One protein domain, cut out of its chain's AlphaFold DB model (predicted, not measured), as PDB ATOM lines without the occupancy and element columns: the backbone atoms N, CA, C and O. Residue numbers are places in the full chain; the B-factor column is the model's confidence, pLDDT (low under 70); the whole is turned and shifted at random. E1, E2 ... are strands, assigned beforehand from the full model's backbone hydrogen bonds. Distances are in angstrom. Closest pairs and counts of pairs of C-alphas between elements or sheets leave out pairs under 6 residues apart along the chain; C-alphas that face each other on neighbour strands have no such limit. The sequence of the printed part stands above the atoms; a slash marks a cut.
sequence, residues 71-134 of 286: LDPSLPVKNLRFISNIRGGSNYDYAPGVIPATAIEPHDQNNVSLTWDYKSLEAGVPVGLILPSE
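What this domain is: This is residues 71 to 134 of the 286 residues of an uncharacterized protein of Desulfobacteraceae bacterium (UniProt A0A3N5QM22). This is a small three-stranded antiparallel sheet, a wall in which the long strands E1 and E3 run side by side and the shorter E2 lies along part of E3; over one face of it run the short strand E4 and residues 91 to 99 of the long link from E1 to E2, while the other face is bare. At one end of the sheet E3 bends, and the chain folds back through a tight link into E4. The printed part has 64 residues, with no named helix and four named strands, E1, E2, E3 and E4 along the chain; the sheet's order is E1, E3, E2, and the class is all strand, with 32 of the 64 residues in named strands. The whole is only just compact, close to loose, with a radius of gyration of the C-alphas of 12.7 A. Its outline is flat, with spans of 38 by 21 by 11 A.

Where its parts are: The printed part begins at Leu 71, and residues 71 to 76 come before the first strand. E1 is residues 77 to 87, from C-alpha 77 at (88.180, 189.714, 187.427) to C-alpha 87 at (61.380, 199.409, 188.563), a length of 28.5 A. After it come residues 88 to 102, 15 residues with no named element, whose C-alphas lie 5 to 16 A from the mean of all C-alphas. E2 is residues 103 to 108, 15.6 A from first to last C-alpha. E3 is residues 111 to 121, 28.2 A long from C-alpha 111 at (62.193, 201.055, 192.884), and it bends by 59 degrees at residue 118. E4 is residues 127 to 130, 10.9 A long, and ends with C-alpha 130 at (65.139, 187.513, 188.113).

How they stand to each other: In the sheet E3 is the inner strand, and E1 and E2 are the edge strands. E1 and E3 are antiparallel neighbours, with 173 degrees between their directions. Their C-alphas face each other from 77 and 121, 5.2 A apart, to 87 and 111, 4.7 A apart. Across this pair N 80 and O 118 are within hydrogen-bond range at 2.9 A, and N 114 and O 84 likewise at 2.9 A. E2 and E3 form a hairpin, antiparallel with 164 degrees between their directions. C-alphas 103 and 115 face each other at 5.1 A, and C-alphas 112 and 106 at 4.6 A. Here N 105 and O 113 are within hydrogen-bond range at 2.9 A, and N 103 and O 115 at 3.0 A. E1 and E2 are apart. The sheet is twisted, with C-alphas up to 4.4 A off its best plane. E4 pairs with no named strand. The closest C-alphas of E3 and E4, those of Trp 116 and Val 127, are 8.0 A apart, and the two strands' centres are 11.0 A apart. E4 and E1 are apart, but only just, the closest C-alphas being 8.0 A from each other. E4 and E2 are apart.

The domain as a whole: The two C-alphas farthest apart are those of Ser 74 and Gln 109, at 39.7 A, and the first and last printed C-alphas, Leu 71 and Glu 134, are 28.4 A apart. The printed part has no cut. The link from E1 to E2 is long, with 15 residues between them; the links from E2 to E3 and from E3 to E4 are tight, with 2 and 5 residues. The mean pLDDT of the printed part is 78.2. The model's confidence is under 70 at 13 residues: 88 to 91, 107 to 110, 123 to 124 and 132 to 134.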
ATOM      1  N   LEU A  71      80.701 185.677 183.716       81.06
ATOM      2  CA  LEU A  71      82.118 185.985 183.593       81.06
ATOM      3  C   LEU A  71      82.853 184.741 183.095       81.06
ATOM      4  O   LEU A  71      82.408 183.617 183.328       81.06
ATOM      5  N   ASP A  72      83.973 184.934 182.401       80.19
ATOM      6  CA  ASP A  72      84.808 183.807 181.993       80.19
ATOM      7  C   ASP A  72      85.405 183.144 183.250       80.19
ATOM      8  O   ASP A  72      86.120 183.810 184.001       80.19
ATOM      9  N   PRO A  73      85.126 181.854 183.515       77.81
ATOM     10  CA  PRO A  73      85.618 181.182 184.711       77.81
ATOM     11  C   PRO A  73      87.141 181.001 184.715       77.81
ATOM     12  O   PRO A  73      87.705 180.734 185.772       77.81
ATOM     13  N   SER A  74      87.801 181.123 183.560       80.94
ATOM     14  CA  SER A  74      89.247 180.941 183.413       80.94
ATOM     15  C   SER A  74      90.066 182.209 183.675       80.94
ATOM     16  O   SER A  74      91.294 182.133 183.750       80.94
ATOM     17  N   LEU A  75      89.410 183.366 183.824       81.06
ATOM     18  CA  LEU A  75      90.073 184.658 183.972       81.06
ATOM     19  C   LEU A  75      89.688 185.333 185.298       81.06
ATOM     20  O   LEU A  75      88.500 185.485 185.583       81.06
ATOM     21  N   PRO A  76      90.667 185.806 186.093       82.75
ATOM     22  CA  PRO A  76      90.373 186.570 187.295       82.75
ATOM     23  C   PRO A  76      89.839 187.957 186.926       82.75
ATOM     24  O   PRO A  76      90.389 188.649 186.062       82.75
ATOM     25  N   VAL A  77      88.798 188.398 187.629       84.12
ATOM     26  CA  VAL A  77      88.180 189.714 187.427       84.12
ATOM     27  C   VAL A  77      88.478 190.590 188.634       84.12
ATOM     28  O   VAL A  77      88.137 190.255 189.767       84.12
ATOM     29  N   LYS A  78      89.117 191.738 188.394       86.81
ATOM     30  CA  LYS A  78      89.430 192.728 189.431       86.81
ATOM     31  C   LYS A  78      88.467 193.902 189.349       86.81
ATOM     32  O   LYS A  78      88.182 194.374 188.251       86.81
ATOM     33  N   ASN A  79      88.040 194.401 190.507       87.12
ATOM     34  CA  ASN A  79      87.140 195.547 190.648       87.12
ATOM     35  C   ASN A  79      85.822 195.384 189.867       87.12
ATOM     36  O   ASN A  79      85.446 196.252 189.077       87.12
ATOM     37  N   LEU A  80      85.119 194.264 190.070       88.12
ATOM     38  CA  LEU A  80      83.783 194.101 189.507       88.12
ATOM     39  C   LEU A  80      82.819 195.032 190.239       88.12
ATOM     40  O   LEU A  80      82.607 194.886 191.443       88.12
ATOM     41  N   ARG A  81      82.179 195.919 189.478       90.69
ATOM     42  CA  ARG A  81      81.039 196.702 189.940       90.69
ATOM     43  C   ARG A  81      79.859 196.493 189.005       90.69
ATOM     44  O   ARG A  81      79.915 196.887 187.842       90.69
ATOM     45  N   PHE A  82      78.794 195.894 189.520       89.38
ATOM     46  CA  PHE A  82      77.532 195.736 188.804       89.38
ATOM     47  C   PHE A  82      76.424 196.432 189.591       89.38
ATOM     48  O   PHE A  82      76.282 196.217 190.792       89.38
ATOM     49  N   ILE A  83      75.681 197.305 188.913       90.00
ATOM     50  CA  ILE A  83      74.574 198.066 189.493       90.00
ATOM     51  C   ILE A  83      73.337 197.766 188.662       90.00
ATOM     52  O   ILE A  83      73.337 197.974 187.447       90.00
ATOM     53  N   SER A  84      72.280 197.311 189.324       87.69
ATOM     54  CA  SER A  84      70.978 197.114 188.706       87.69
ATOM     55  C   SER A  84      69.948 198.017 189.363       87.69
ATOM     56  O   SER A  84      69.747 197.957 190.572       87.69
ATOM     57  N   ASN A  85      69.291 198.845 188.552       88.81
ATOM     58  CA  ASN A  85      68.186 199.692 188.983       88.81
ATOM     59  C   ASN A  85      66.885 199.103 188.449       88.81
ATOM     60  O   ASN A  85      66.634 199.120 187.243       88.81
ATOM     61  N   ILE A  86      66.063 198.588 189.354       83.56
ATOM     62  CA  ILE A  86      64.852 197.845 189.032       83.56
ATOM     63  C   ILE A  86      63.640 198.719 189.345       83.56
ATOM     64  O   ILE A  86      63.550 199.303 190.424       83.56
ATOM     65  N   ARG A  87      62.698 198.779 188.400       77.44
ATOM     66  CA  ARG A  87      61.380 199.409 188.563       77.44
ATOM     67  C   ARG A  87      60.306 198.322 188.490       77.44
ATOM     68  O   ARG A  87      60.401 197.469 187.614       77.44
ATOM     69  N   GLY A  88      59.301 198.362 189.364       64.94
ATOM     70  CA  GLY A  88      58.219 197.360 189.417       64.94
ATOM     71  C   GLY A  88      58.073 196.624 190.755       64.94
ATOM     72  O   GLY A  88      57.380 195.610 190.822       64.94
ATOM     73  N   GLY A  89      58.714 197.124 191.817       60.56
ATOM     74  CA  GLY A  89      58.562 196.628 193.186       60.56
ATOM     75  C   GLY A  89      59.775 195.861 193.709       60.56
ATOM     76  O   GLY A  89      60.703 195.525 192.976       60.56
ATOM     77  N   SER A  90      59.758 195.563 195.008       60.53
ATOM     78  CA  SER A  90      60.829 194.851 195.720       60.53
ATOM     79  C   SER A  90      60.792 193.323 195.554       60.53
ATOM     80  O   SER A  90      61.490 192.617 196.273       60.53
ATOM     81  N   ASN A  91      59.966 192.796 194.644       61.75
ATOM     82  CA  ASN A  91      59.774 191.358 194.426       61.75
ATOM     83  C   ASN A  91      60.735 190.806 193.357       61.75
ATOM     84  O   ASN A  91      60.304 190.207 192.371       61.75
ATOM     85  N   TYR A  92      62.025 191.086 193.519       72.56
ATOM     86  CA  TYR A  92      63.091 190.477 192.727       72.56
ATOM     87  C   TYR A  92      63.589 189.211 193.434       72.56
ATOM     88  O   TYR A  92      63.481 189.092 194.654       72.56
ATOM     89  N   ASP A  93      64.164 188.288 192.672       72.19
ATOM     90  CA  ASP A  93      64.812 187.088 193.211       72.19
ATOM     91  C   ASP A  93      66.155 186.857 192.501       72.19
ATOM     92  O   ASP A  93      66.439 187.474 191.471       72.19
ATOM     93  N   TYR A  94      67.010 185.997 193.040       77.44
ATOM     94  CA  TYR A  94      68.288 185.643 192.430       77.44
ATOM     95  C   TYR A  94      68.129 184.411 191.536       77.44
ATOM     96  O   TYR A  94      67.516 183.414 191.914       77.44
ATOM     97  N   ALA A  95      68.702 184.463 190.332       73.31
ATOM     98  CA  ALA A  95      68.704 183.305 189.444       73.31
ATOM     99  C   ALA A  95      69.543 182.155 190.049       73.31
ATOM    100  O   ALA A  95      70.523 182.408 190.755       73.31
ATOM    101  N   PRO A  96      69.219 180.882 189.773       71.06
ATOM    102  CA  PRO A  96      70.004 179.762 190.282       71.06
ATOM    103  C   PRO A  96      71.487 179.866 189.897       71.06
ATOM    104  O   PRO A  96      71.820 180.051 188.728       71.06
ATOM    105  N   GLY A  97      72.378 179.714 190.880       76.56
ATOM    106  CA  GLY A  97      73.828 179.695 190.659       76.56
ATOM    107  C   GLY A  97      74.504 181.066 190.549       76.56
ATOM    108  O   GLY A  97      75.701 181.106 190.273       76.56
ATOM    109  N   VAL A  98      73.781 182.168 190.780       83.88
ATOM    110  CA  VAL A  98      74.367 183.518 190.840       83.88
ATOM    111  C   VAL A  98      74.705 183.928 192.270       83.88
ATOM    112  O   VAL A  98      74.092 183.456 193.230       83.88
ATOM    113  N   ILE A  99      75.663 184.840 192.418       84.44
ATOM    114  CA  ILE A  99      75.948 185.466 193.716       84.44
ATOM    115  C   ILE A  99      74.947 186.591 194.018       84.44
ATOM    116  O   ILE A  99      74.614 187.374 193.119       84.44
ATOM    117  N   PRO A 100      74.475 186.703 195.272       82.94
ATOM    118  CA  PRO A 100      73.555 187.759 195.674       82.94
ATOM    119  C   PRO A 100      74.245 189.128 195.732       82.94
ATOM    120  O   PRO A 100      75.473 189.214 195.791       82.94
ATOM    121  N   ALA A 101      73.449 190.201 195.717       85.50
ATOM    122  CA  ALA A 101      73.957 191.568 195.793       85.50
ATOM    123  C   ALA A 101      74.680 191.827 197.124       85.50
ATOM    124  O   ALA A 101      74.264 191.351 198.179       85.50
ATOM    125  N   THR A 102      75.755 192.614 197.070       85.75
ATOM    126  CA  THR A 102      76.534 193.040 198.244       85.75
ATOM    127  C   THR A 102      75.804 194.127 199.035       85.75
ATOM    128  O   THR A 102      75.903 194.168 200.258       85.75
ATOM    129  N   ALA A 103      75.065 194.996 198.342       84.94
ATOM    130  CA  ALA A 103      74.254 196.046 198.944       84.94
ATOM    131  C   ALA A 103      72.901 196.171 198.233       84.94
ATOM    132  O   ALA A 103      72.792 195.985 197.018       84.94
ATOM    133  N   ILE A 104      71.876 196.493 199.019       84.75
ATOM    134  CA  ILE A 104      70.494 196.674 198.577       84.75
ATOM    135  C   ILE A 104      70.046 198.039 199.093       84.75
ATOM    136  O   ILE A 104      69.960 198.242 200.303       84.75
ATOM    137  N   GLU A 105      69.760 198.961 198.180       83.88
ATOM    138  CA  GLU A 105      69.297 200.310 198.500       83.88
ATOM    139  C   GLU A 105      67.867 200.491 197.968       83.88
ATOM    140  O   GLU A 105      67.655 200.651 196.758       83.88
ATOM    141  N   PRO A 106      66.844 200.421 198.838       73.56
ATOM    142  CA  PRO A 106      65.481 200.749 198.446       73.56
ATOM    143  C   PRO A 106      65.367 202.264 198.245       73.56
ATOM    144  O   PRO A 106      65.592 203.036 199.175       73.56
ATOM    145  N   HIS A 107      65.007 202.696 197.035       66.88
ATOM    146  CA  HIS A 107      64.783 204.116 196.743       66.88
ATOM    147  C   HIS A 107      63.334 204.539 197.025       66.88
ATOM    148  O   HIS A 107      63.106 205.649 197.494       66.88
ATOM    149  N   ASP A 108      62.361 203.671 196.724       63.16
ATOM    150  CA  ASP A 108      60.923 203.892 196.939       63.16
ATOM    151  C   ASP A 108      60.184 202.534 196.961       63.16
ATOM    152  O   ASP A 108      60.785 201.502 196.663       63.16
ATOM    153  N   GLN A 109      58.876 202.503 197.242       57.91
ATOM    154  CA  GLN A 109      58.061 201.273 197.253       57.91
ATOM    155  C   GLN A 109      58.125 200.482 195.933       57.91
ATOM    156  O   GLN A 109      57.923 199.268 195.928       57.91
ATOM    157  N   ASN A 110      58.411 201.157 194.812       64.44
ATOM    158  CA  ASN A 110      58.407 200.557 193.479       64.44
ATOM    159  C   ASN A 110      59.794 200.451 192.820       64.44
ATOM    160  O   ASN A 110      59.894 199.901 191.722       64.44
ATOM    161  N   ASN A 111      60.850 200.974 193.460       77.69
ATOM    162  CA  ASN A 111      62.193 201.055 192.884       77.69
ATOM    163  C   ASN A 111      63.253 200.546 193.865       77.69
ATOM    164  O   ASN A 111      63.361 201.044 194.987       77.69
ATOM    165  N   VAL A 112      64.090 199.616 193.410       83.25
ATOM    166  CA  VAL A 112      65.209 199.080 194.192       83.25
ATOM    167  C   VAL A 112      66.502 199.147 193.388       83.25
ATOM    168  O   VAL A 112      66.508 198.869 192.186       83.25
ATOM    169  N   SER A 113      67.590 199.534 194.053       87.56
ATOM    170  CA  SER A 113      68.940 199.449 193.505       87.56
ATOM    171  C   SER A 113      69.696 198.301 194.164       87.56
ATOM    172  O   SER A 113      69.725 198.175 195.390       87.56
ATOM    173  N   LEU A 114      70.290 197.444 193.341       87.81
ATOM    174  CA  LEU A 114      71.107 196.313 193.762       87.81
ATOM    175  C   LEU A 114      72.538 196.542 193.295       87.81
ATOM    176  O   LEU A 114      72.770 196.786 192.108       87.81
ATOM    177  N   THR A 115      73.490 196.443 194.220       90.56
ATOM    178  CA  THR A 115      74.910 196.645 193.931       90.56
ATOM    179  C   THR A 115      75.721 195.412 194.304       90.56
ATOM    180  O   THR A 115      75.635 194.904 195.420       90.56
ATOM    181  N   TRP A 116      76.552 194.966 193.368       90.00
ATOM    182  CA  TRP A 116      77.596 193.970 193.569       90.00
ATOM    183  C   TRP A 116      78.940 194.685 193.457       90.00
ATOM    184  O   TRP A 116      79.235 195.269 192.410       90.00
ATOM    185  N   ASP A 117      79.728 194.651 194.527       90.12
ATOM    186  CA  ASP A 117      81.046 195.288 194.592       90.12
ATOM    187  C   ASP A 117      82.077 194.280 195.113       90.12
ATOM    188  O   ASP A 117      82.084 193.917 196.292       90.12
ATOM    189  N   TYR A 118      82.932 193.800 194.207       86.75
ATOM    190  CA  TYR A 118      83.979 192.831 194.515       86.75
ATOM    191  C   TYR A 118      85.344 193.329 194.045       86.75
ATOM    192  O   TYR A 118      85.579 193.570 192.860       86.75
ATOM    193  N   LYS A 119      86.300 193.394 194.980       84.75
ATOM    194  CA  LYS A 119      87.686 193.808 194.699       84.75
ATOM    195  C   LYS A 119      88.449 192.792 193.840       84.75
ATOM    196  O   LYS A 119      89.196 193.189 192.949       84.75
ATOM    197  N   SER A 120      88.254 191.499 194.096       80.81
ATOM    198  CA  SER A 120      88.829 190.400 193.311       80.81
ATOM    199  C   SER A 120      87.854 189.229 193.289       80.81
ATOM    200  O   SER A 120      87.379 188.810 194.345       80.81
ATOM    201  N   LEU A 121      87.561 188.713 192.099       78.94
ATOM    202  CA  LEU A 121      86.838 187.467 191.874       78.94
ATOM    203  C   LEU A 121      87.805 186.480 191.219       78.94
ATOM    204  O   LEU A 121      88.158 186.626 190.049       78.94
ATOM    205  N   GLU A 122      88.241 185.494 192.002       71.00
ATOM    206  CA  GLU A 122      89.174 184.443 191.563       71.00
ATOM    207  C   GLU A 122      88.494 183.386 190.676       71.00
ATOM    208  O   GLU A 122      89.161 182.659 189.949       71.00
ATOM    209  N   ALA A 123      87.161 183.314 190.721       65.44
ATOM    210  CA  ALA A 123      86.339 182.479 189.855       65.44
ATOM    211  C   ALA A 123      85.261 183.351 189.197       65.44
ATOM    212  O   ALA A 123      84.656 184.191 189.868       65.44
ATOM    213  N   GLY A 124      85.009 183.143 187.901       67.44
ATOM    214  CA  GLY A 124      83.989 183.842 187.107       67.44
ATOM    215  C   GLY A 124      82.553 183.466 187.485       67.44
ATOM    216  O   GLY A 124      81.780 183.009 186.645       67.44
ATOM    217  N   VAL A 125      82.195 183.613 188.761       75.62
ATOM    218  CA  VAL A 125      80.852 183.315 189.262       75.62
ATOM    219  C   VAL A 125      79.870 184.329 188.666       75.62
ATOM    220  O   VAL A 125      80.140 185.534 188.716       75.62
ATOM    221  N   PRO A 126      78.751 183.882 188.073       82.62
ATOM    222  CA  PRO A 126      77.820 184.789 187.422       82.62
ATOM    223  C   PRO A 126      77.119 185.696 188.438       82.62
ATOM    224  O   PRO A 126      76.787 185.287 189.553       82.62
ATOM    225  N   VAL A 127      76.849 186.930 188.016       86.00
ATOM    226  CA  VAL A 127      75.967 187.864 188.728       86.00
ATOM    227  C   VAL A 127      74.656 187.954 187.973       86.00
ATOM    228  O   VAL A 127      74.639 187.994 186.744       86.00
ATOM    229  N   GLY A 128      73.535 187.977 188.679       83.25
ATOM    230  CA  GLY A 128      72.252 188.034 188.004       83.25
ATOM    231  C   GLY A 128      71.077 188.146 188.947       83.25
ATOM    232  O   GLY A 128      71.205 188.013 190.160       83.25
ATOM    233  N   LEU A 129      69.927 188.408 188.351       84.19
ATOM    234  CA  LEU A 129      68.658 188.575 189.033       84.19
ATOM    235  C   LEU A 129      67.511 188.164 188.111       84.19
ATOM    236  O   LEU A 129      67.577 188.300 186.886       84.19
ATOM    237  N   ILE A 130      66.447 187.680 188.724       77.00
ATOM    238  CA  ILE A 130      65.139 187.513 188.113       77.00
ATOM    239  C   ILE A 130      64.441 188.860 188.268       77.00
ATOM    240  O   ILE A 130      64.302 189.377 189.381       77.00
ATOM    241  N   LEU A 131      64.078 189.468 187.137       74.81
ATOM    242  CA  LEU A 131      63.406 190.760 187.154       74.81
ATOM    243  C   LEU A 131      62.026 190.575 187.795       74.81
ATOM    244  O   LEU A 131      61.415 189.521 187.597       74.81
ATOM    245  N   PRO A 132      61.512 191.565 188.550       61.59
ATOM    246  CA  PRO A 132      60.150 191.505 189.044       61.59
ATOM    247  C   PRO A 132      59.236 191.355 187.838       61.59
ATOM    248  O   PRO A 132      59.065 192.270 187.033       61.59
ATOM    249  N   SER A 133      58.675 190.162 187.687       53.88
ATOM    250  CA  SER A 133      57.566 189.966 186.781       53.88
ATOM    251  C   SER A 133      56.440 190.809 187.371       53.88
ATOM    252  O   SER A 133      56.007 190.547 188.497       53.88
ATOM    253  N   GLU A 134      55.955 191.823 186.646       51.88
ATOM    254  CA  GLU A 134      54.550 192.201 186.804       51.88
ATOM    255  C   GLU A 134      53.802 190.875 186.772       51.88
ATOM    256  O   GLU A 134      53.883 190.202 185.741       51.88
TER     257      GLU A 134